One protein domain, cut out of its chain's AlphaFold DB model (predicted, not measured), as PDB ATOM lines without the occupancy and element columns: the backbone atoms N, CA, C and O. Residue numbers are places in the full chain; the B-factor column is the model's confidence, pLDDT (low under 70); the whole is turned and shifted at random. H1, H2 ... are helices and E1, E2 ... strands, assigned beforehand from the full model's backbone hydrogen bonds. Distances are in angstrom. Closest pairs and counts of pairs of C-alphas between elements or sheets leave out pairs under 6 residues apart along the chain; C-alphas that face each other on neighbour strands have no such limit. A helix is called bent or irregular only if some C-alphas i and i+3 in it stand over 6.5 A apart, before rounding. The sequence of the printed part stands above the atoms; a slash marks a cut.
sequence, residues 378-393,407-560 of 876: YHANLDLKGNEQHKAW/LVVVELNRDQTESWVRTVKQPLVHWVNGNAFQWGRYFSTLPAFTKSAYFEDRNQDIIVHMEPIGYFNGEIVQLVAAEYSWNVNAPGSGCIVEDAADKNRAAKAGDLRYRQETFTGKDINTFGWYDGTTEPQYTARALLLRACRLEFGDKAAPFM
ATOM      1  N   TYR A 378      -4.315  28.183  51.361       89.12
ATOM      2  CA  TYR A 378      -5.209  29.282  50.964       89.12
ATOM      3  C   TYR A 378      -5.273  29.508  49.445       89.12
ATOM      4  O   TYR A 378      -5.854  30.490  48.996       89.12
ATOM      5  N   HIS A 379      -4.660  28.631  48.643       83.38
ATOM      6  CA  HIS A 379      -4.542  28.772  47.183       83.38
ATOM      7  C   HIS A 379      -4.877  27.473  46.412       83.38
ATOM      8  O   HIS A 379      -4.347  27.219  45.336       83.38
ATOM      9  N   ALA A 380      -5.751  26.617  46.953       82.25
ATOM     10  CA  ALA A 380      -6.080  25.315  46.354       82.25
ATOM     11  C   ALA A 380      -7.484  25.280  45.727       82.25
ATOM     12  O   ALA A 380      -8.430  25.799  46.313       82.25
ATOM     13  N   ASN A 381      -7.673  24.570  44.609       87.56
ATOM     14  CA  ASN A 381      -9.016  24.140  44.205       87.56
ATOM     15  C   ASN A 381      -9.467  22.990  45.116       87.56
ATOM     16  O   ASN A 381      -8.952  21.876  45.011       87.56
ATOM     17  N   LEU A 382     -10.434  23.218  45.998       90.25
ATOM     18  CA  LEU A 382     -10.872  22.192  46.946       90.25
ATOM     19  C   LEU A 382     -11.607  21.031  46.258       90.25
ATOM     20  O   LEU A 382     -11.716  19.954  46.838       90.25
ATOM     21  N   ASP A 383     -12.097  21.230  45.033       90.19
ATOM     22  CA  ASP A 383     -12.833  20.221  44.268       90.19
ATOM     23  C   ASP A 383     -11.952  19.414  43.301       90.19
ATOM     24  O   ASP A 383     -12.441  18.458  42.695       90.19
ATOM     25  N   LEU A 384     -10.660  19.745  43.171       85.75
ATOM     26  CA  LEU A 384      -9.742  18.946  42.358       85.75
ATOM     27  C   LEU A 384      -9.477  17.577  42.993       85.75
ATOM     28  O   LEU A 384      -9.310  17.438  44.206       85.75
ATOM     29  N   LYS A 385      -9.375  16.557  42.134       83.81
ATOM     30  CA  LYS A 385      -8.965  15.205  42.529       83.81
ATOM     31  C   LYS A 385      -7.585  15.253  43.192       83.81
ATOM     32  O   LYS A 385      -6.652  15.800  42.611       83.81
ATOM     33  N   GLY A 386      -7.452  14.641  44.367       84.12
ATOM     34  CA  GLY A 386      -6.248  14.702  45.205       84.12
ATOM     35  C   GLY A 386      -6.345  15.709  46.356       84.12
ATOM     36  O   GLY A 386      -5.588  15.593  47.318       84.12
ATOM     37  N   ASN A 387      -7.301  16.647  46.315       86.69
ATOM     38  CA  ASN A 387      -7.509  17.645  47.371       86.69
ATOM     39  C   ASN A 387      -8.616  17.258  48.366       86.69
ATOM     40  O   ASN A 387      -9.053  18.085  49.173       86.69
ATOM     41  N   GLU A 388      -9.066  16.000  48.369       93.12
ATOM     42  CA  GLU A 388     -10.162  15.526  49.221       93.12
ATOM     43  C   GLU A 388      -9.864  15.737  50.713       93.12
ATOM     44  O   GLU A 388     -10.753  16.132  51.471       93.12
ATOM     45  N   GLN A 389      -8.607  15.540  51.132       90.19
ATOM     46  CA  GLN A 389      -8.179  15.777  52.513       90.19
ATOM     47  C   GLN A 389      -8.249  17.265  52.885       90.19
ATOM     48  O   GLN A 389      -8.765  17.595  53.954       90.19
ATOM     49  N   HIS A 390      -7.795  18.169  52.010       90.88
ATOM     50  CA  HIS A 390      -7.876  19.615  52.240       90.88
ATOM     51  C   HIS A 390      -9.327  20.094  52.299       90.88
ATOM     52  O   HIS A 390      -9.696  20.840  53.204       90.88
ATOM     53  N   LYS A 391     -10.188  19.599  51.402       94.44
ATOM     54  CA  LYS A 391     -11.626  19.886  51.442       94.44
ATOM     55  C   LYS A 391     -12.268  19.386  52.735       94.44
ATOM     56  O   LYS A 391     -13.060  20.108  53.340       94.44
ATOM     57  N   ALA A 392     -11.942  18.170  53.177       95.94
ATOM     58  CA  ALA A 392     -12.455  17.612  54.427       95.94
ATOM     59  C   ALA A 392     -11.988  18.417  55.652       95.94
ATOM     60  O   ALA A 392     -12.807  18.747  56.514       95.94
ATOM     61  N   TRP A 393     -10.704  18.790  55.697       95.88
ATOM     62  CA  TRP A 393     -10.143  19.670  56.724       95.88
ATOM     63  C   TRP A 393     -10.857  21.026  56.744       95.88
ATOM     64  O   TRP A 393     -11.372  21.415  57.792       95.88
ATOM     65  N   LEU A 407     -11.910  34.290  56.264       97.94
ATOM     66  CA  LEU A 407     -10.778  33.482  55.812       97.94
ATOM     67  C   LEU A 407     -10.187  34.083  54.540       97.94
ATOM     68  O   LEU A 407     -10.916  34.540  53.661       97.94
ATOM     69  N   VAL A 408      -8.865  34.100  54.456       96.19
ATOM     70  CA  VAL A 408      -8.142  34.638  53.301       96.19
ATOM     71  C   VAL A 408      -7.941  33.541  52.266       96.19
ATOM     72  O   VAL A 408      -7.607  32.407  52.608       96.19
ATOM     73  N   VAL A 409      -8.138  33.896  51.001       94.00
ATOM     74  CA  VAL A 409      -7.911  33.039  49.841       94.00
ATOM     75  C   VAL A 409      -7.126  33.828  48.796       94.00
ATOM     76  O   VAL A 409      -7.440  34.990  48.546       94.00
ATOM     77  N   VAL A 410      -6.087  33.234  48.212       88.62
ATOM     78  CA  VAL A 410      -5.176  33.917  47.280       88.62
ATOM     79  C   VAL A 410      -5.404  33.452  45.849       88.62
ATOM     80  O   VAL A 410      -5.426  32.250  45.609       88.62
ATOM     81  N   GLU A 411      -5.518  34.418  44.930       70.50
ATOM     82  CA  GLU A 411      -5.466  34.280  43.462       70.50
ATOM     83  C   GLU A 411      -6.011  32.970  42.895       70.50
ATOM     84  O   GLU A 411      -5.253  32.063  42.559       70.50
ATOM     85  N   LEU A 412      -7.328  32.910  42.713       69.44
ATOM     86  CA  LEU A 412      -7.979  31.723  42.191       69.44
ATOM     87  C   LEU A 412      -8.740  32.011  40.905       69.44
ATOM     88  O   LEU A 412      -9.398  33.043  40.741       69.44
ATOM     89  N   ASN A 413      -8.696  31.043  40.000       83.12
ATOM     90  CA  ASN A 413      -9.626  31.005  38.887       83.12
ATOM     91  C   ASN A 413     -11.074  30.822  39.378       83.12
ATOM     92  O   ASN A 413     -11.344  30.623  40.569       83.12
ATOM     93  N   ARG A 414     -12.035  30.932  38.461       89.69
ATOM     94  CA  ARG A 414     -13.455  30.862  38.804       89.69
ATOM     95  C   ARG A 414     -13.815  29.547  39.500       89.69
ATOM     96  O   ARG A 414     -14.451  29.588  40.549       89.69
ATOM     97  N   ASP A 415     -13.377  28.412  38.964       87.88
ATOM     98  CA  ASP A 415     -13.728  27.080  39.477       87.88
ATOM     99  C   ASP A 415     -13.139  26.840  40.871       87.88
ATOM    100  O   ASP A 415     -13.805  26.337  41.781       87.88
ATOM    101  N   GLN A 416     -11.893  27.267  41.056       86.94
ATOM    102  CA  GLN A 416     -11.224  27.292  42.343       86.94
ATOM    103  C   GLN A 416     -12.002  28.146  43.349       86.94
ATOM    104  O   GLN A 416     -12.347  27.650  44.423       86.94
ATOM    105  N   THR A 417     -12.353  29.387  43.008       92.25
ATOM    106  CA  THR A 417     -13.105  30.257  43.928       92.25
ATOM    107  C   THR A 417     -14.478  29.672  44.261       92.25
ATOM    108  O   THR A 417     -14.904  29.683  45.415       92.25
ATOM    109  N   GLU A 418     -15.156  29.081  43.281       94.31
ATOM    110  CA  GLU A 418     -16.415  28.371  43.493       94.31
ATOM    111  C   GLU A 418     -16.287  27.205  44.481       94.31
ATOM    112  O   GLU A 418     -17.159  27.015  45.336       94.31
ATOM    113  N   SER A 419     -15.194  26.438  44.407       94.62
ATOM    114  CA  SER A 419     -14.926  25.346  45.351       94.62
ATOM    115  C   SER A 419     -14.801  25.848  46.797       94.62
ATOM    116  O   SER A 419     -15.302  25.203  47.727       94.62
ATOM    117  N   TRP A 420     -14.210  27.035  46.984       95.81
ATOM    118  CA  TRP A 420     -14.119  27.720  48.274       95.81
ATOM    119  C   TRP A 420     -15.480  28.211  48.736       95.81
ATOM    120  O   TRP A 420     -15.881  27.882  49.846       95.81
ATOM    121  N   VAL A 421     -16.234  28.904  47.883       95.69
ATOM    122  CA  VAL A 421     -17.583  29.396  48.207       95.69
ATOM    123  C   VAL A 421     -18.522  28.267  48.644       95.69
ATOM    124  O   VAL A 421     -19.282  28.436  49.597       95.69
ATOM    125  N   ARG A 422     -18.444  27.091  48.008       96.19
ATOM    126  CA  ARG A 422     -19.236  25.906  48.393       96.19
ATOM    127  C   ARG A 422     -18.788  25.263  49.706       96.19
ATOM    128  O   ARG A 422     -19.579  24.573  50.352       96.19
ATOM    129  N   THR A 423     -17.517  25.415  50.069       96.88
ATOM    130  CA  THR A 423     -16.903  24.695  51.194       96.88
ATOM    131  C   THR A 423     -16.808  25.547  52.459       96.88
ATOM    132  O   THR A 423     -17.011  25.029  53.559       96.88
ATOM    133  N   VAL A 424     -16.524  26.841  52.313       97.00
ATOM    134  CA  VAL A 424     -16.263  27.789  53.395       97.00
ATOM    135  C   VAL A 424     -17.532  28.541  53.779       97.00
ATOM    136  O   VAL A 424     -18.185  29.186  52.960       97.00
ATOM    137  N   LYS A 425     -17.878  28.466  55.067       97.12
ATOM    138  CA  LYS A 425     -19.082  29.101  55.632       97.12
ATOM    139  C   LYS A 425     -18.867  30.564  56.014       97.12
ATOM    140  O   LYS A 425     -19.838  31.297  56.178       97.12
ATOM    141  N   GLN A 426     -17.614  30.951  56.204       98.31
ATOM    142  CA  GLN A 426     -17.176  32.295  56.554       98.31
ATOM    143  C   GLN A 426     -17.179  33.209  55.322       98.31
ATOM    144  O   GLN A 426     -17.122  32.706  54.195       98.31
ATOM    145  N   PRO A 427     -17.239  34.538  55.498       98.12
ATOM    146  CA  PRO A 427     -16.841  35.477  54.456       98.12
ATOM    147  C   PRO A 427     -15.384  35.264  54.022       98.12
ATOM    148  O   PRO A 427     -14.541  34.842  54.820       98.12
ATOM    149  N   LEU A 428     -15.090  35.572  52.760       97.81
ATOM    150  CA  LEU A 428     -13.753  35.429  52.182       97.81
ATOM    151  C   LEU A 428     -13.070  36.786  51.987       97.81
ATOM    152  O   LEU A 428     -13.714  37.780  51.652       97.81
ATOM    153  N   VAL A 429     -11.748  36.814  52.162       97.75
ATOM    154  CA  VAL A 429     -10.876  37.873  51.640       97.75
ATOM    155  C   VAL A 429     -10.164  37.325  50.414       97.75
ATOM    156  O   VAL A 429      -9.255  36.510  50.540       97.75
ATOM    157  N   HIS A 430     -10.581  37.782  49.241       96.12
ATOM    158  CA  HIS A 430      -9.967  37.481  47.955       96.12
ATOM    159  C   HIS A 430      -8.717  38.343  47.788       96.12
ATOM    160  O   HIS A 430      -8.789  39.531  47.468       96.12
ATOM    161  N   TRP A 431      -7.570  37.740  48.056       92.38
ATOM    162  CA  TRP A 431      -6.253  38.347  47.981       92.38
ATOM    163  C   TRP A 431      -5.654  38.099  46.595       92.38
ATOM    164  O   TRP A 431      -5.193  37.007  46.271       92.38
ATOM    165  N   VAL A 432      -5.691  39.112  45.737       88.50
ATOM    166  CA  VAL A 432      -5.208  39.023  44.355       88.50
ATOM    167  C   VAL A 432      -3.819  39.633  44.293       88.50
ATOM    168  O   VAL A 432      -3.700  40.846  44.445       88.50
ATOM    169  N   ASN A 433      -2.762  38.850  44.077       78.06
ATOM    170  CA  ASN A 433      -1.419  39.412  44.000       78.06
ATOM    171  C   ASN A 433      -1.291  40.324  42.782       78.06
ATOM    172  O   ASN A 433      -1.627  39.983  41.657       78.06
ATOM    173  N   GLY A 434      -0.832  41.550  43.007       64.12
ATOM    174  CA  GLY A 434      -0.741  42.537  41.941       64.12
ATOM    175  C   GLY A 434       0.472  42.362  41.038       64.12
ATOM    176  O   GLY A 434       0.547  43.067  40.034       64.12
ATOM    177  N   ASN A 435       1.372  41.428  41.383       61.41
ATOM    178  CA  ASN A 435       2.779  41.413  40.994       61.41
ATOM    179  C   ASN A 435       3.022  41.993  39.598       61.41
ATOM    180  O   ASN A 435       2.950  41.308  38.576       61.41
ATOM    181  N   ALA A 436       3.361  43.283  39.599       49.19
ATOM    182  CA  ALA A 436       3.713  44.091  38.441       49.19
ATOM    183  C   ALA A 436       4.742  43.445  37.504       49.19
ATOM    184  O   ALA A 436       4.792  43.782  36.325       49.19
ATOM    185  N   PHE A 437       5.566  42.539  38.035       48.06
ATOM    186  CA  PHE A 437       6.696  41.909  37.358       48.06
ATOM    187  C   PHE A 437       6.341  40.621  36.617       48.06
ATOM    188  O   PHE A 437       7.231  39.822  36.314       48.06
ATOM    189  N   GLN A 438       5.071  40.415  36.270       50.44
ATOM    190  CA  GLN A 438       4.734  39.405  35.278       50.44
ATOM    191  C   GLN A 438       5.441  39.748  33.959       50.44
ATOM    192  O   GLN A 438       5.117  40.713  33.264       50.44
ATOM    193  N   TRP A 439       6.456  38.947  33.629       50.06
ATOM    194  CA  TRP A 439       7.000  38.826  32.277       50.06
ATOM    195  C   TRP A 439       7.616  40.121  31.724       50.06
ATOM    196  O   TRP A 439       7.585  40.413  30.526       50.06
ATOM    197  N   GLY A 440       8.203  40.915  32.623       51.19
ATOM    198  CA  GLY A 440       8.909  42.145  32.281       51.19
ATOM    199  C   GLY A 440       8.007  43.320  31.901       51.19
ATOM    200  O   GLY A 440       8.507  44.326  31.407       51.19
ATOM    201  N   ARG A 441       6.697  43.231  32.140       59.38
ATOM    202  CA  ARG A 441       5.833  44.413  32.125       59.38
ATOM    203  C   ARG A 441       6.041  45.220  33.405       59.38
ATOM    204  O   ARG A 441       6.620  44.746  34.377       59.38
ATOM    205  N   TYR A 442       5.578  46.461  33.368       66.56
ATOM    206  CA  TYR A 442       5.509  47.344  34.530       66.56
ATOM    207  C   TYR A 442       4.060  47.550  34.987       66.56
ATOM    208  O   TYR A 442       3.768  48.440  35.779       66.56
ATOM    209  N   PHE A 443       3.138  46.737  34.479       77.56
ATOM    210  CA  PHE A 443       1.713  46.801  34.750       77.56
ATOM    211  C   PHE A 443       1.111  45.401  34.692       77.56
ATOM    212  O   PHE A 443       1.422  44.616  33.793       77.56
ATOM    213  N   SER A 444       0.234  45.119  35.654       77.19
ATOM    214  CA  SER A 444      -0.503  43.867  35.748       77.19
ATOM    215  C   SER A 444      -1.935  44.060  35.265       77.19
ATOM    216  O   SER A 444      -2.630  44.986  35.682       77.19
ATOM    217  N   THR A 445      -2.389  43.150  34.404       77.25
ATOM    218  CA  THR A 445      -3.791  43.073  33.965       77.25
ATOM    219  C   THR A 445      -4.646  42.235  34.911       77.25
ATOM    220  O   THR A 445      -5.849  42.125  34.691       77.25
ATOM    221  N   LEU A 446      -4.067  41.679  35.986       81.94
ATOM    222  CA  LEU A 446      -4.783  40.813  36.920       81.94
ATOM    223  C   LEU A 446      -6.080  41.404  37.489       81.94
ATOM    224  O   LEU A 446      -7.045  40.647  37.604       81.94
ATOM    225  N   PRO A 447      -6.192  42.720  37.777       88.69
ATOM    226  CA  PRO A 447      -7.458  43.259  38.256       88.69
ATOM    227  C   PRO A 447      -8.616  43.156  37.250       88.69
ATOM    228  O   PRO A 447      -9.770  43.203  37.651       88.69
ATOM    229  N   ALA A 448      -8.356  42.936  35.956       85.38
ATOM    230  CA  ALA A 448      -9.416  42.629  34.991       85.38
ATOM    231  C   ALA A 448     -10.160  41.324  35.321       85.38
ATOM    232  O   ALA A 448     -11.323  41.157  34.948       85.38
ATOM    233  N   PHE A 449      -9.516  40.418  36.060       86.38
ATOM    234  CA  PHE A 449     -10.058  39.109  36.402       86.38
ATOM    235  C   PHE A 449     -10.781  39.046  37.749       86.38
ATOM    236  O   PHE A 449     -11.174  37.959  38.183       86.38
ATOM    237  N   THR A 450     -11.013  40.192  38.392       90.88
ATOM    238  CA  THR A 450     -11.750  40.317  39.660       90.88
ATOM    239  C   THR A 450     -13.135  39.670  39.621       90.88
ATOM    240  O   THR A 450     -13.617  39.180  40.640       90.88
ATOM    241  N   LYS A 451     -13.750  39.560  38.436       92.56
ATOM    242  CA  LYS A 451     -15.011  38.833  38.234       92.56
ATOM    243  C   LYS A 451     -14.939  37.358  38.650       92.56
ATOM    244  O   LYS A 451     -15.950  36.815  39.089       92.56
ATOM    245  N   SER A 452     -13.763  36.723  38.592       90.81
ATOM    246  CA  SER A 452     -13.570  35.336  39.062       90.81
ATOM    247  C   SER A 452     -13.999  35.173  40.525       90.81
ATOM    248  O   SER A 452     -14.615  34.165  40.875       90.81
ATOM    249  N   ALA A 453     -13.759  36.211  41.334       93.50
ATOM    250  CA  ALA A 453     -14.059  36.259  42.758       93.50
ATOM    251  C   ALA A 453     -15.475  36.755  43.101       93.50
ATOM    252  O   ALA A 453     -15.850  36.781  44.271       93.50
ATOM    253  N   TYR A 454     -16.269  37.177  42.112       95.31
ATOM    254  CA  TYR A 454     -17.554  37.825  42.363       95.31
ATOM    255  C   TYR A 454     -18.715  36.832  42.429       95.31
ATOM    256  O   TYR A 454     -18.955  36.062  41.495       95.31
ATOM    257  N   PHE A 455     -19.477  36.896  43.519       95.06
ATOM    258  CA  PHE A 455     -20.695  36.121  43.735       95.06
ATOM    259  C   PHE A 455     -21.756  37.042  44.333       95.06
ATOM    260  O   PHE A 455     -21.519  37.676  45.360       95.06
ATOM    261  N   GLU A 456     -22.913  37.136  43.680       92.69
ATOM    262  CA  GLU A 456     -23.974  38.083  44.049       92.69
ATOM    263  C   GLU A 456     -24.509  37.844  45.472       92.69
ATOM    264  O   GLU A 456     -24.797  38.789  46.205       92.69
ATOM    265  N   ASP A 457     -24.556  36.582  45.906       94.38
ATOM    266  CA  ASP A 457     -24.972  36.160  47.246       94.38
ATOM    267  C   ASP A 457     -23.871  36.296  48.314       94.38
ATOM    268  O   ASP A 457     -24.096  35.974  49.483       94.38
ATOM    269  N   ARG A 458     -22.687  36.803  47.942       94.81
ATOM    270  CA  ARG A 458     -21.528  36.986  48.830       94.81
ATOM    271  C   ARG A 458     -21.082  38.436  48.949       94.81
ATOM    272  O   ARG A 458     -19.899  38.762  48.862       94.81
ATOM    273  N   ASN A 459     -22.033  39.327  49.196       94.12
ATOM    274  CA  ASN A 459     -21.777  40.763  49.332       94.12
ATOM    275  C   ASN A 459     -20.818  41.131  50.487       94.12
ATOM    276  O   ASN A 459     -20.248  42.221  50.488       94.12
ATOM    277  N   GLN A 460     -20.634  40.238  51.456       96.38
ATOM    278  CA  GLN A 460     -19.736  40.389  52.591       96.38
ATOM    279  C   GLN A 460     -18.264  40.150  52.243       96.38
ATOM    280  O   GLN A 460     -17.403  40.641  52.967       96.38
ATOM    281  N   ASP A 461     -17.963  39.424  51.164       97.56
ATOM    282  CA  ASP A 461     -16.585  39.111  50.798       97.56
ATOM    283  C   ASP A 461     -15.796  40.395  50.466       97.56
ATOM    284  O   ASP A 461     -16.351  41.407  50.020       97.56
ATOM    285  N   ILE A 462     -14.485  40.363  50.710       97.94
ATOM    286  CA  ILE A 462     -13.565  41.481  50.487       97.94
ATOM    287  C   ILE A 462     -12.671  41.151  49.301       97.94
ATOM    288  O   ILE A 462     -12.043  40.101  49.298       97.94
ATOM    289  N   ILE A 463     -12.556  42.059  48.336       96.81
ATOM    290  CA  ILE A 463     -11.544  41.971  47.278       96.81
ATOM    291  C   ILE A 463     -10.379  42.906  47.595       96.81
ATOM    292  O   ILE A 463     -10.593  44.072  47.937       96.81
ATOM    293  N   VAL A 464      -9.149  42.403  47.497       95.19
ATOM    294  CA  VAL A 464      -7.921  43.178  47.712       95.19
ATOM    295  C   VAL A 464      -6.933  42.861  46.603       95.19
ATOM    296  O   VAL A 464      -6.569  41.706  46.407       95.19
ATOM    297  N   HIS A 465      -6.473  43.888  45.895       91.44
ATOM    298  CA  HIS A 465      -5.402  43.750  44.912       91.44
ATOM    299  C   HIS A 465      -4.082  44.133  45.558       91.44
ATOM    300  O   HIS A 465      -3.925  45.260  46.001       91.44
ATOM    301  N   MET A 466      -3.120  43.228  45.618       86.56
ATOM    302  CA  MET A 466      -1.901  43.383  46.400       86.56
ATOM    303  C   MET A 466      -0.774  44.018  45.595       86.56
ATOM    304  O   MET A 466       0.281  43.422  45.411       86.56
ATOM    305  N   GLU A 467      -1.018  45.234  45.111       86.31
ATOM    306  CA  GLU A 467       0.018  46.136  44.597       86.31
ATOM    307  C   GLU A 467      -0.027  47.442  45.411       86.31
ATOM    308  O   GLU A 467      -0.941  48.246  45.198       86.31
ATOM    309  N   PRO A 468       0.875  47.645  46.390       82.88
ATOM    310  CA  PRO A 468       0.832  48.790  47.302       82.88
ATOM    311  C   PRO A 468       0.800  50.141  46.585       82.88
ATOM    312  O   PRO A 468       1.653  50.420  45.749       82.88
ATOM    313  N   ILE A 469      -0.130  51.031  46.942       82.06
ATOM    314  CA  ILE A 469      -0.039  52.425  46.476       82.06
ATOM    315  C   ILE A 469       1.197  53.099  47.077       82.06
ATOM    316  O   ILE A 469       1.554  52.847  48.228       82.06
ATOM    317  N   GLY A 470       1.864  53.940  46.286       74.62
ATOM    318  CA  GLY A 470       3.177  54.490  46.629       74.62
ATOM    319  C   GLY A 470       4.347  53.605  46.185       74.62
ATOM    320  O   GLY A 470       5.497  54.043  46.255       74.62
ATOM    321  N   TYR A 471       4.077  52.396  45.680       75.69
ATOM    322  CA  TYR A 471       5.045  51.633  44.894       75.69
ATOM    323  C   TYR A 471       4.983  52.037  43.421       75.69
ATOM    324  O   TYR A 471       4.024  52.634  42.944       75.69
ATOM    325  N   PHE A 472       6.043  51.695  42.693       69.94
ATOM    326  CA  PHE A 472       6.345  52.158  41.341       69.94
ATOM    327  C   PHE A 472       5.150  52.244  40.363       69.94
ATOM    328  O   PHE A 472       5.025  53.241  39.652       69.94
ATOM    329  N   ASN A 473       4.286  51.229  40.314       78.00
ATOM    330  CA  ASN A 473       3.098  51.186  39.455       78.00
ATOM    331  C   ASN A 473       1.796  50.961  40.246       78.00
ATOM    332  O   ASN A 473       0.749  50.718  39.636       78.00
ATOM    333  N   GLY A 474       1.861  51.037  41.579       82.88
ATOM    334  CA  GLY A 474       0.777  50.639  42.466       82.88
ATOM    335  C   GLY A 474      -0.497  51.404  42.192       82.88
ATOM    336  O   GLY A 474      -1.523  50.798  41.915       82.88
ATOM    337  N   GLU A 475      -0.432  52.731  42.128       88.81
ATOM    338  CA  GLU A 475      -1.602  53.557  41.830       88.81
ATOM    339  C   GLU A 475      -2.271  53.164  40.511       88.81
ATOM    340  O   GLU A 475      -3.490  53.089  40.447       88.81
ATOM    341  N   ILE A 476      -1.503  52.836  39.471       89.50
ATOM    342  CA  ILE A 476      -2.073  52.480  38.167       89.50
ATOM    343  C   ILE A 476      -2.772  51.126  38.214       89.50
ATOM    344  O   ILE A 476      -3.896  51.011  37.725       89.50
ATOM    345  N   VAL A 477      -2.164  50.121  38.845       88.00
ATOM    346  CA  VAL A 477      -2.814  48.819  39.057       88.00
ATOM    347  C   VAL A 477      -4.068  48.982  39.920       88.00
ATOM    348  O   VAL A 477      -5.110  48.407  39.608       88.00
ATOM    349  N   GLN A 478      -4.014  49.823  40.954       93.06
ATOM    350  CA  GLN A 478      -5.136  50.048  41.863       93.06
ATOM    351  C   GLN A 478      -6.270  50.860  41.235       93.06
ATOM    352  O   GLN A 478      -7.429  50.637  41.560       93.06
ATOM    353  N   LEU A 479      -5.994  51.751  40.286       93.75
ATOM    354  CA  LEU A 479      -7.041  52.402  39.496       93.75
ATOM    355  C   LEU A 479      -7.797  51.399  38.619       93.75
ATOM    356  O   LEU A 479      -9.022  51.454  38.515       93.75
ATOM    357  N   VAL A 480      -7.085  50.436  38.038       91.88
ATOM    358  CA  VAL A 480      -7.703  49.342  37.276       91.88
ATOM    359  C   VAL A 480      -8.493  48.413  38.205       91.88
ATOM    360  O   VAL A 480      -9.613  48.023  37.880       91.88
ATOM    361  N   ALA A 481      -7.975  48.133  39.401       93.19
ATOM    362  CA  ALA A 481      -8.709  47.425  40.447       93.19
ATOM    363  C   ALA A 481      -9.969  48.168  40.908       93.19
ATOM    364  O   ALA A 481     -11.000  47.535  41.135       93.19
ATOM    365  N   ALA A 482      -9.920  49.497  41.025       95.88
ATOM    366  CA  ALA A 482     -11.080  50.308  41.376       95.88
ATOM    367  C   ALA A 482     -12.198  50.129  40.340       95.88
ATOM    368  O   ALA A 482     -13.336  49.892  40.730       95.88
ATOM    369  N   GLU A 483     -11.874  50.157  39.041       95.12
ATOM    370  CA  GLU A 483     -12.845  49.913  37.963       95.12
ATOM    371  C   GLU A 483     -13.516  48.545  38.100       95.12
ATOM    372  O   GLU A 483     -14.740  48.459  38.182       95.12
ATOM    373  N   TYR A 484     -12.723  47.474  38.154       93.88
ATOM    374  CA  TYR A 484     -13.250  46.114  38.062       93.88
ATOM    375  C   TYR A 484     -13.819  45.569  39.373       93.88
ATOM    376  O   TYR A 484     -14.664  44.680  39.343       93.88
ATOM    377  N   SER A 485     -13.418  46.108  40.528       95.75
ATOM    378  CA  SER A 485     -14.086  45.809  41.803       95.75
ATOM    379  C   SER A 485     -15.391  46.595  41.978       95.75
ATOM    380  O   SER A 485     -16.296  46.155  42.692       95.75
ATOM    381  N   TRP A 486     -15.517  47.747  41.314       96.75
ATOM    382  CA  TRP A 486     -16.748  48.531  41.287       96.75
ATOM    383  C   TRP A 486     -17.758  47.987  40.272       96.75
ATOM    384  O   TRP A 486     -18.946  47.895  40.580       96.75
ATOM    385  N   ASN A 487     -17.291  47.598  39.085       94.75
ATOM    386  CA  ASN A 487     -18.095  47.008  38.026       94.75
ATOM    387  C   ASN A 487     -17.362  45.803  37.414       94.75
ATOM    388  O   ASN A 487     -16.540  45.950  36.508       94.75
ATOM    389  N   VAL A 488     -17.700  44.594  37.859       93.06
ATOM    390  CA  VAL A 488     -17.112  43.337  37.363       93.06
ATOM    391  C   VAL A 488     -17.519  43.028  35.924       93.06
ATOM    392  O   VAL A 488     -17.018  42.089  35.320       93.06
ATOM    393  N   ASN A 489     -18.456  43.792  35.367       91.12
ATOM    394  CA  ASN A 489     -18.851  43.722  33.965       91.12
ATOM    395  C   ASN A 489     -18.386  44.955  33.176       91.12
ATOM    396  O   ASN A 489     -18.841  45.164  32.049       91.12
ATOM    397  N   ALA A 490     -17.488  45.778  33.733       89.44
ATOM    398  CA  ALA A 490     -16.832  46.829  32.967       89.44
ATOM    399  C   ALA A 490     -16.102  46.209  31.762       89.44
ATOM    400  O   ALA A 490     -15.606  45.076  31.855       89.44
ATOM    401  N   PRO A 491     -16.014  46.916  30.621       84.81
ATOM    402  CA  PRO A 491     -15.340  46.380  29.451       84.81
ATOM    403  C   PRO A 491     -13.937  45.876  29.785       84.81
ATOM    404  O   PRO A 491     -13.172  46.522  30.502       84.81
ATOM    405  N   GLY A 492     -13.579  44.728  29.214       81.81
ATOM    406  CA  GLY A 492     -12.266  44.119  29.417       81.81
ATOM    407  C   GLY A 492     -12.158  43.300  30.698       81.81
ATOM    408  O   GLY A 492     -11.113  42.693  30.900       81.81
ATOM    409  N   SER A 493     -13.211  43.237  31.519       86.06
ATOM    410  CA  SER A 493     -13.264  42.267  32.608       86.06
ATOM    411  C   SER A 493     -13.430  40.843  32.072       86.06
ATOM    412  O   SER A 493     -14.030  40.624  31.018       86.06
ATOM    413  N   GLY A 494     -12.911  39.867  32.811       84.00
ATOM    414  CA  GLY A 494     -13.013  38.450  32.484       84.00
ATOM    415  C   GLY A 494     -12.919  37.559  33.709       84.00
ATOM    416  O   GLY A 494     -12.742  38.033  34.828       84.00
ATOM    417  N   CYS A 495     -12.997  36.252  33.486       84.31
ATOM    418  CA  CYS A 495     -12.707  35.261  34.515       84.31
ATOM    419  C   CYS A 495     -11.450  34.484  34.126       84.31
ATOM    420  O   CYS A 495     -11.277  34.096  32.970       84.31
ATOM    421  N   ILE A 496     -10.592  34.196  35.097       76.31
ATOM    422  CA  ILE A 496      -9.580  33.152  34.923       76.31
ATOM    423  C   ILE A 496     -10.344  31.823  34.978       76.31
ATOM    424  O   ILE A 496     -11.170  31.631  35.869       76.31
ATOM    425  N   VAL A 497     -10.119  30.923  34.020       70.00
ATOM    426  CA  VAL A 497     -10.776  29.606  33.955       70.00
ATOM    427  C   VAL A 497      -9.749  28.559  33.545       70.00
ATOM    428  O   VAL A 497      -9.011  28.770  32.592       70.00
ATOM    429  N   GLU A 498      -9.673  27.429  34.239       65.12
ATOM    430  CA  GLU A 498      -8.791  26.330  33.829       65.12
ATOM    431  C   GLU A 498      -9.366  25.661  32.565       65.12
ATOM    432  O   GLU A 498     -10.400  25.004  32.626       65.12
ATOM    433  N   ASP A 499      -8.720  25.813  31.403       56.22
ATOM    434  CA  ASP A 499      -9.101  25.061  30.198       56.22
ATOM    435  C   ASP A 499      -8.092  23.936  29.933       56.22
ATOM    436  O   ASP A 499      -6.976  24.164  29.455       56.22
ATOM    437  N   ALA A 500      -8.481  22.704  30.272       44.72
ATOM    438  CA  ALA A 500      -7.668  21.511  30.049       44.72
ATOM    439  C   ALA A 500      -7.786  20.948  28.616       44.72
ATOM    440  O   ALA A 500      -7.001  20.068  28.258       44.72
ATOM    441  N   ALA A 501      -8.740  21.408  27.791       43.19
ATOM    442  CA  ALA A 501      -9.116  20.685  26.571       43.19
ATOM    443  C   ALA A 501      -9.198  21.513  25.279       43.19
ATOM    444  O   ALA A 501      -9.116  20.908  24.209       43.19
ATOM    445  N   ASP A 502      -9.327  22.844  25.308       44.22
ATOM    446  CA  ASP A 502      -9.722  23.570  24.090       44.22
ATOM    447  C   ASP A 502      -8.795  24.734  23.698       44.22
ATOM    448  O   ASP A 502      -9.076  25.915  23.895       44.22
ATOM    449  N   LYS A 503      -7.683  24.402  23.027       43.75
ATOM    450  CA  LYS A 503      -6.768  25.392  22.419       43.75
ATOM    451  C   LYS A 503      -7.434  26.270  21.341       43.75
ATOM    452  O   LYS A 503      -6.868  27.300  20.990       43.75
ATOM    453  N   ASN A 504      -8.601  25.887  20.799       41.06
ATOM    454  CA  ASN A 504      -9.157  26.480  19.573       41.06
ATOM    455  C   ASN A 504     -10.504  27.218  19.740       41.06
ATOM    456  O   ASN A 504     -10.866  27.998  18.855       41.06
ATOM    457  N   ARG A 505     -11.256  27.045  20.840       41.12
ATOM    458  CA  ARG A 505     -12.530  27.777  21.053       41.12
ATOM    459  C   ARG A 505     -12.397  29.187  21.638       41.12
ATOM    460  O   ARG A 505     -13.320  29.984  21.462       41.12
ATOM    461  N   ALA A 506     -11.269  29.524  22.266       42.19
ATOM    462  CA  ALA A 506     -11.066  30.782  22.999       42.19
ATOM    463  C   ALA A 506     -11.257  32.068  22.160       42.19
ATOM    464  O   ALA A 506     -11.590  33.116  22.702       42.19
ATOM    465  N   ALA A 507     -11.121  32.003  20.831       42.84
ATOM    466  CA  ALA A 507     -11.213  33.176  19.956       42.84
ATOM    467  C   ALA A 507     -12.648  33.627  19.600       42.84
ATOM    468  O   ALA A 507     -12.817  34.705  19.033       42.84
ATOM    469  N   LYS A 508     -13.694  32.828  19.877       40.62
ATOM    470  CA  LYS A 508     -15.045  33.072  19.323       40.62
ATOM    471  C   LYS A 508     -16.059  33.743  20.262       40.62
ATOM    472  O   LYS A 508     -17.122  34.117  19.776       40.62
ATOM    473  N   ALA A 509     -15.776  33.901  21.560       43.12
ATOM    474  CA  ALA A 509     -16.811  34.253  22.548       43.12
ATOM    475  C   ALA A 509     -16.742  35.671  23.151       43.12
ATOM    476  O   ALA A 509     -17.643  36.033  23.895       43.12
ATOM    477  N   GLY A 510     -15.713  36.482  22.882       43.22
ATOM    478  CA  GLY A 510     -15.585  37.824  23.485       43.22
ATOM    479  C   GLY A 510     -15.288  37.847  24.998       43.22
ATOM    480  O   GLY A 510     -14.853  38.878  25.503       43.22
ATOM    481  N   ASP A 511     -15.444  36.720  25.699       43.56
ATOM    482  CA  ASP A 511     -15.005  36.513  27.079       43.56
ATOM    483  C   ASP A 511     -13.498  36.241  27.151       43.56
ATOM    484  O   ASP A 511     -12.968  35.363  26.462       43.56
ATOM    485  N   LEU A 512     -12.808  36.950  28.044       43.69
ATOM    486  CA  LEU A 512     -11.418  36.668  28.389       43.69
ATOM    487  C   LEU A 512     -11.342  35.423  29.263       43.69
ATOM    488  O   LEU A 512     -11.887  35.409  30.366       43.69
ATOM    489  N   ARG A 513     -10.653  34.395  28.764       47.84
ATOM    490  CA  ARG A 513     -10.372  33.143  29.471       47.84
ATOM    491  C   ARG A 513      -8.862  32.931  29.519       47.84
ATOM    492  O   ARG A 513      -8.199  33.033  28.489       47.84
ATOM    493  N   TYR A 514      -8.324  32.692  30.715       50.03
ATOM    494  CA  TYR A 514      -6.882  32.592  30.965       50.03
ATOM    495  C   TYR A 514      -6.439  31.153  31.228       50.03
ATOM    496  O   TYR A 514      -7.052  30.483  32.045       50.03
ATOM    497  N   ARG A 515      -5.331  30.707  30.623       41.00
ATOM    498  CA  ARG A 515      -4.764  29.366  30.830       41.00
ATOM    499  C   ARG A 515      -3.856  29.320  32.061       41.00
ATOM    500  O   ARG A 515      -2.715  29.756  31.991       41.00
ATOM    501  N   GLN A 516      -4.312  28.712  33.149       44.34
ATOM    502  CA  GLN A 516      -3.406  28.239  34.199       44.34
ATOM    503  C   GLN A 516      -2.801  26.906  33.733       44.34
ATOM    504  O   GLN A 516      -3.543  25.987  33.386       44.34
ATOM    505  N   GLU A 517      -1.471  26.785  33.655       39.59
ATOM    506  CA  GLU A 517      -0.873  25.461  33.467       39.59
ATOM    507  C   GLU A 517      -1.169  24.638  34.722       39.59
ATOM    508  O   GLU A 517      -0.762  24.982  35.830       39.59
ATOM    509  N   THR A 518      -1.966  23.583  34.558       40.03
ATOM    510  CA  THR A 518      -2.298  22.651  35.632       40.03
ATOM    511  C   THR A 518      -1.016  21.977  36.104       40.03
ATOM    512  O   THR A 518      -0.497  21.089  35.422       40.03
ATOM    513  N   PHE A 519      -0.513  22.370  37.273       41.88
ATOM    514  CA  PHE A 519       0.528  21.617  37.957       41.88
ATOM    515  C   PHE A 519      -0.042  20.248  38.330       41.88
ATOM    516  O   PHE A 519      -1.033  20.121  39.050       41.88
ATOM    517  N   THR A 520       0.552  19.197  37.776       38.88
ATOM    518  CA  THR A 520       0.101  17.816  37.934       38.88
ATOM    519  C   THR A 520       0.340  17.329  39.363       38.88
ATOM    520  O   THR A 520       1.372  16.722  39.614       38.88
ATOM    521  N   GLY A 521      -0.578  17.597  40.297       42.22
ATOM    522  CA  GLY A 521      -0.822  16.876  41.564       42.22
ATOM    523  C   GLY A 521       0.333  16.627  42.556       42.22
ATOM    524  O   GLY A 521       0.075  16.092  43.628       42.22
ATOM    525  N   LYS A 522       1.586  16.966  42.234       43.50
ATOM    526  CA  LYS A 522       2.780  16.725  43.059       43.50
ATOM    527  C   LYS A 522       3.373  18.002  43.654       43.50
ATOM    528  O   LYS A 522       4.032  17.900  44.678       43.50
ATOM    529  N   ASP A 523       3.071  19.171  43.089       44.44
ATOM    530  CA  ASP A 523       3.589  20.471  43.539       44.44
ATOM    531  C   ASP A 523       2.453  21.455  43.852       44.44
ATOM    532  O   ASP A 523       2.332  22.522  43.256       44.44
ATOM    533  N   ILE A 524       1.615  21.098  44.830       46.09
ATOM    534  CA  ILE A 524       0.487  21.921  45.317       46.09
ATOM    535  C   ILE A 524       0.977  23.275  45.892       46.09
ATOM    536  O   ILE A 524       0.187  24.198  46.037       46.09
ATOM    537  N   ASN A 525       2.285  23.411  46.166       40.88
ATOM    538  CA  ASN A 525       2.921  24.613  46.726       40.88
ATOM    539  C   ASN A 525       3.697  25.463  45.716       40.88
ATOM    540  O   ASN A 525       4.361  26.425  46.110       40.88
ATOM    541  N   THR A 526       3.692  25.114  44.429       41.22
ATOM    542  CA  THR A 526       4.282  26.024  43.444       41.22
ATOM    543  C   THR A 526       3.291  27.149  43.198       41.22
ATOM    544  O   THR A 526       2.217  26.926  42.649       41.22
ATOM    545  N   PHE A 527       3.636  28.363  43.651       44.16
ATOM    546  CA  PHE A 527       2.957  29.585  43.222       44.16
ATOM    547  C   PHE A 527       2.829  29.514  41.703       44.16
ATOM    548  O   PHE A 527       3.839  29.546  40.996       44.16
ATOM    549  N   GLY A 528       1.601  29.355  41.213       43.00
ATOM    550  CA  GLY A 528       1.310  29.376  39.792       43.00
ATOM    551  C   GLY A 528       1.502  30.795  39.292       43.00
ATOM    552  O   GLY A 528       0.535  31.533  39.140       43.00
ATOM    553  N   TRP A 529       2.751  31.204  39.088       47.09
ATOM    554  CA  TRP A 529       3.053  32.431  38.378       47.09
ATOM    555  C   TRP A 529       2.448  32.281  36.988       47.09
ATOM    556  O   TRP A 529       2.761  31.348  36.252       47.09
ATOM    557  N   TYR A 530       1.481  33.145  36.696       47.34
ATOM    558  CA  TYR A 530       0.687  33.109  35.482       47.34
ATOM    559  C   TYR A 530       1.592  33.264  34.256       47.34
ATOM    560  O   TYR A 530       1.976  34.371  33.876       47.34
ATOM    561  N   ASP A 531       1.921  32.133  33.639       38.06
ATOM    562  CA  ASP A 531       2.697  32.092  32.414       38.06
ATOM    563  C   ASP A 531       1.777  32.334  31.203       38.06
ATOM    564  O   ASP A 531       1.046  31.444  30.770       38.06
ATOM    565  N   GLY A 532       1.771  33.565  30.674       41.88
ATOM    566  CA  GLY A 532       1.155  33.897  29.382       41.88
ATOM    567  C   GLY A 532      -0.175  34.659  29.412       41.88
ATOM    568  O   GLY A 532      -1.194  34.163  28.933       41.88
ATOM    569  N   THR A 533      -0.171  35.925  29.848       46.44
ATOM    570  CA  THR A 533      -1.306  36.845  29.622       46.44
ATOM    571  C   THR A 533      -1.283  37.418  28.203       46.44
ATOM    572  O   THR A 533      -0.593  38.392  27.893       46.44
ATOM    573  N   THR A 534      -2.095  36.849  27.308       46.81
ATOM    574  CA  THR A 534      -2.558  37.584  26.123       46.81
ATOM    575  C   THR A 534      -3.614  38.587  26.569       46.81
ATOM    576  O   THR A 534      -4.775  38.246  26.780       46.81
ATOM    577  N   GLU A 535      -3.180  39.828  26.761       52.56
ATOM    578  CA  GLU A 535      -4.041  40.968  27.065       52.56
ATOM    579  C   GLU A 535      -5.100  41.147  25.957       52.56
ATOM    580  O   GLU A 535      -4.755  41.079  24.771       52.56
ATOM    581  N   PRO A 536      -6.377  41.418  26.288       53.75
ATOM    582  CA  PRO A 536      -7.317  41.964  25.309       53.75
ATOM    583  C   PRO A 536      -6.742  43.279  24.773       53.75
ATOM    584  O   PRO A 536      -6.771  44.299  25.464       53.75
ATOM    585  N   GLN A 537      -6.228  43.270  23.541       51.91
ATOM    586  CA  GLN A 537      -5.466  44.395  22.972       51.91
ATOM    587  C   GLN A 537      -6.194  45.749  23.039       51.91
ATOM    588  O   GLN A 537      -5.546  46.791  23.102       51.91
ATOM    589  N   TYR A 538      -7.530  45.755  23.018       53.69
ATOM    590  CA  TYR A 538      -8.306  46.988  22.886       53.69
ATOM    591  C   TYR A 538      -8.738  47.601  24.226       53.69
ATOM    592  O   TYR A 538      -8.678  48.820  24.395       53.69
ATOM    593  N   THR A 539      -9.142  46.787  25.205       58.28
ATOM    594  CA  THR A 539      -9.845  47.321  26.380       58.28
ATOM    595  C   THR A 539      -8.918  47.736  27.515       58.28
ATOM    596  O   THR A 539      -9.113  48.792  28.119       58.28
ATOM    597  N   ALA A 540      -7.854  46.966  27.751       68.12
ATOM    598  CA  ALA A 540      -6.881  47.279  28.790       68.12
ATOM    599  C   ALA A 540      -6.118  48.580  28.482       68.12
ATOM    600  O   ALA A 540      -5.894  49.389  29.380       68.12
ATOM    601  N   ARG A 541      -5.827  48.868  27.205       80.81
ATOM    602  CA  ARG A 541      -5.131  50.104  26.812       80.81
ATOM    603  C   ARG A 541      -5.952  51.369  27.066       80.81
ATOM    604  O   ARG A 541      -5.395  52.370  27.507       80.81
ATOM    605  N   ALA A 542      -7.254  51.353  26.771       83.94
ATOM    606  CA  ALA A 542      -8.114  52.518  26.978       83.94
ATOM    607  C   ALA A 542      -8.262  52.846  28.471       83.94
ATOM    608  O   ALA A 542      -8.120  54.004  28.867       83.94
ATOM    609  N   LEU A 543      -8.479  51.824  29.300       86.94
ATOM    610  CA  LEU A 543      -8.545  51.979  30.749       86.94
ATOM    611  C   LEU A 543      -7.196  52.418  31.334       86.94
ATOM    612  O   LEU A 543      -7.155  53.359  32.124       86.94
ATOM    613  N   LEU A 544      -6.093  51.810  30.892       87.69
ATOM    614  CA  LEU A 544      -4.744  52.204  31.296       87.69
ATOM    615  C   LEU A 544      -4.443  53.658  30.918       87.69
ATOM    616  O   LEU A 544      -3.887  54.394  31.726       87.69
ATOM    617  N   LEU A 545      -4.861  54.111  29.731       88.88
ATOM    618  CA  LEU A 545      -4.726  55.511  29.331       88.88
ATOM    619  C   LEU A 545      -5.476  56.447  30.272       88.88
ATOM    620  O   LEU A 545      -4.901  57.446  30.694       88.88
ATOM    621  N   ARG A 546      -6.715  56.112  30.638       89.19
ATOM    622  CA  ARG A 546      -7.501  56.888  31.608       89.19
ATOM    623  C   ARG A 546      -6.832  56.906  32.986       89.19
ATOM    624  O   ARG A 546      -6.673  57.969  33.575       89.19
ATOM    625  N   ALA A 547      -6.352  55.760  33.468       90.50
ATOM    626  CA  ALA A 547      -5.602  55.683  34.722       90.50
ATOM    627  C   ALA A 547      -4.336  56.561  34.677       90.50
ATOM    628  O   ALA A 547      -4.077  57.348  35.586       90.50
ATOM    629  N   CYS A 548      -3.583  56.506  33.576       89.56
ATOM    630  CA  CYS A 548      -2.411  57.349  33.379       89.56
ATOM    631  C   CYS A 548      -2.751  58.842  33.268       89.56
ATOM    632  O   CYS A 548      -1.955  59.670  33.702       89.56
ATOM    633  N   ARG A 549      -3.901  59.224  32.706       88.50
ATOM    634  CA  ARG A 549      -4.344  60.628  32.647       88.50
ATOM    635  C   ARG A 549      -4.724  61.168  34.016       88.50
ATOM    636  O   ARG A 549      -4.347  62.293  34.342       88.50
ATOM    637  N   LEU A 550      -5.390  60.359  34.835       86.69
ATOM    638  CA  LEU A 550      -5.715  60.722  36.213       86.69
ATOM    639  C   LEU A 550      -4.446  60.945  37.047       86.69
ATOM    640  O   LEU A 550      -4.318  61.983  37.697       86.69
ATOM    641  N   GLU A 551      -3.478  60.031  36.960       86.19
ATOM    642  CA  GLU A 551      -2.269  60.076  37.797       86.19
ATOM    643  C   GLU A 551      -1.157  60.977  37.249       86.19
ATOM    644  O   GLU A 551      -0.471  61.639  38.023       86.19
ATOM    645  N   PHE A 552      -0.972  61.034  35.927       83.31
ATOM    646  CA  PHE A 552       0.145  61.746  35.290       83.31
ATOM    647  C   PHE A 552      -0.293  62.918  34.400       83.31
ATOM    648  O   PHE A 552       0.547  63.700  33.955       83.31
ATOM    649  N   GLY A 553      -1.595  63.103  34.169       84.62
ATOM    650  CA  GLY A 553      -2.140  64.172  33.328       84.62
ATOM    651  C   GLY A 553      -2.169  63.840  31.832       84.62
ATOM    652  O   GLY A 553      -1.447  62.971  31.346       84.62
ATOM    653  N   ASP A 554      -2.990  64.584  31.084       82.31
ATOM    654  CA  ASP A 554      -3.309  64.315  29.670       82.31
ATOM    655  C   ASP A 554      -2.101  64.167  28.751       82.31
ATOM    656  O   ASP A 554      -2.105  63.354  27.828       82.31
ATOM    657  N   LYS A 555      -1.063  64.962  29.002       80.56
ATOM    658  CA  LYS A 555       0.107  65.039  28.133       80.56
ATOM    659  C   LYS A 555       1.096  63.901  28.383       80.56
ATOM    660  O   LYS A 555       1.616  63.339  27.426       80.56
ATOM    661  N   ALA A 556       1.346  63.544  29.646       79.50
ATOM    662  CA  ALA A 556       2.254  62.447  29.988       79.50
ATOM    663  C   ALA A 556       1.603  61.073  29.778       79.50
ATOM    664  O   ALA A 556       2.304  60.092  29.528       79.50
ATOM    665  N   ALA A 557       0.273  60.992  29.842       86.44
ATOM    666  CA  ALA A 557      -0.433  59.723  29.838       86.44
ATOM    667  C   ALA A 557      -0.153  58.815  28.630       86.44
ATOM    668  O   ALA A 557       0.132  57.646  28.872       86.44
ATOM    669  N   PRO A 558      -0.147  59.277  27.359       85.62
ATOM    670  CA  PRO A 558       0.169  58.404  26.228       85.62
ATOM    671  C   PRO A 558       1.550  57.756  26.345       85.62
ATOM    672  O   PRO A 558       1.704  56.584  26.025       85.62
ATOM    673  N   PHE A 559       2.545  58.495  26.847       81.81
ATOM    674  CA  PHE A 559       3.871  57.943  27.106       81.81
ATOM    675  C   PHE A 559       3.845  56.933  28.256       81.81
ATOM    676  O   PHE A 559       4.416  55.854  28.128       81.81
ATOM    677  N   MET A 560       3.173  57.267  29.360       83.19
ATOM    678  CA  MET A 560       3.089  56.379  30.520       83.19
ATOM    679  C   MET A 560       2.374  55.067  30.178       83.19
ATOM    680  O   MET A 560       2.823  54.018  30.616       83.19
TER     681      MET A 560
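What this domain is: This is residues 378 to 393 and 407 to 560 of the 876 residues of an uncharacterized protein of Syntrophorhabdaceae bacterium PtaU1.Bin034 (UniProt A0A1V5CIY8). A small parallel sheet of three strands has H3 and H4 side by side over one face, with H2 near its E1 edge; H5 and H6 extend the body beyond H4, and H1 lies at the far end of the long axis. Residues 487 to 538, with no named element, make wide loops between H4 and H5. The 170 printed residues hold H1 E1 H2 E2 H3 E3 H4 H5 H6, with sheet order E1 E2 E3; the class is mixed, though under half of the residues are in named elements. It is compact, with a radius of gyration of the C-alphas of 16.6 A and spans of 55 by 37 by 28 A.

Where its parts are: Find C-alpha 388 at (-10.162, 15.526, 49.221), where H1 runs to 393. E1 is 407 to 410, H2 414 to 423 and E2 428 to 433, 15.3 A long. H3, 446 to 453, is irregular: C-alphas 448 and 451 are 7.5 A apart. E3 is 462 to 466; H4, 474 to 486, is 17.7 A. H5, 539 to 552, is 19.7 A, and H6, 557 to 560, ends at (3.089, 56.379, 30.520).

How they stand to each other: Look at N 431 and O 409, 2.8 A, between E1 and E2, and N 466 and O 432, 2.7 A, between E2 and E3. E1, H2, E2 and E2, H3, E3 are strand-helix-strand units, parallel neighbours joined through a helix, with right-handed crossovers. H3 and H4 are on the same face, making two layers, helices over a sheet; they touch at Pro 447 and Ala 481, C-alphas 4.9 A apart, at a shallow tilt of 32 degrees. H2 only grazes the sheet. H4 touches H5 with residues 475 to 480 alone, closest C-alphas Ile 476 and Ala 547, 5.9 A. Every O i to N i+4 pair is within hydrogen-bond range in H1, H2, H4 and H5; H3 has 0 of 4, but 4 of 5 O i to N i+3 pairs, and H6 is too short for an O i to N i+4 pair.

The domain as a whole: The farthest C-alphas, Ala 392 and Lys 555, are 55.7 A apart. Residues 394 to 406 are not printed, and C-alphas 393 and 407 are 13.9 A apart across this cut. The links E2 to H3 and H4 to H5 are long. Look for pLDDT under 70 at residues 412, 434 to 442, 472 and 498 to 540.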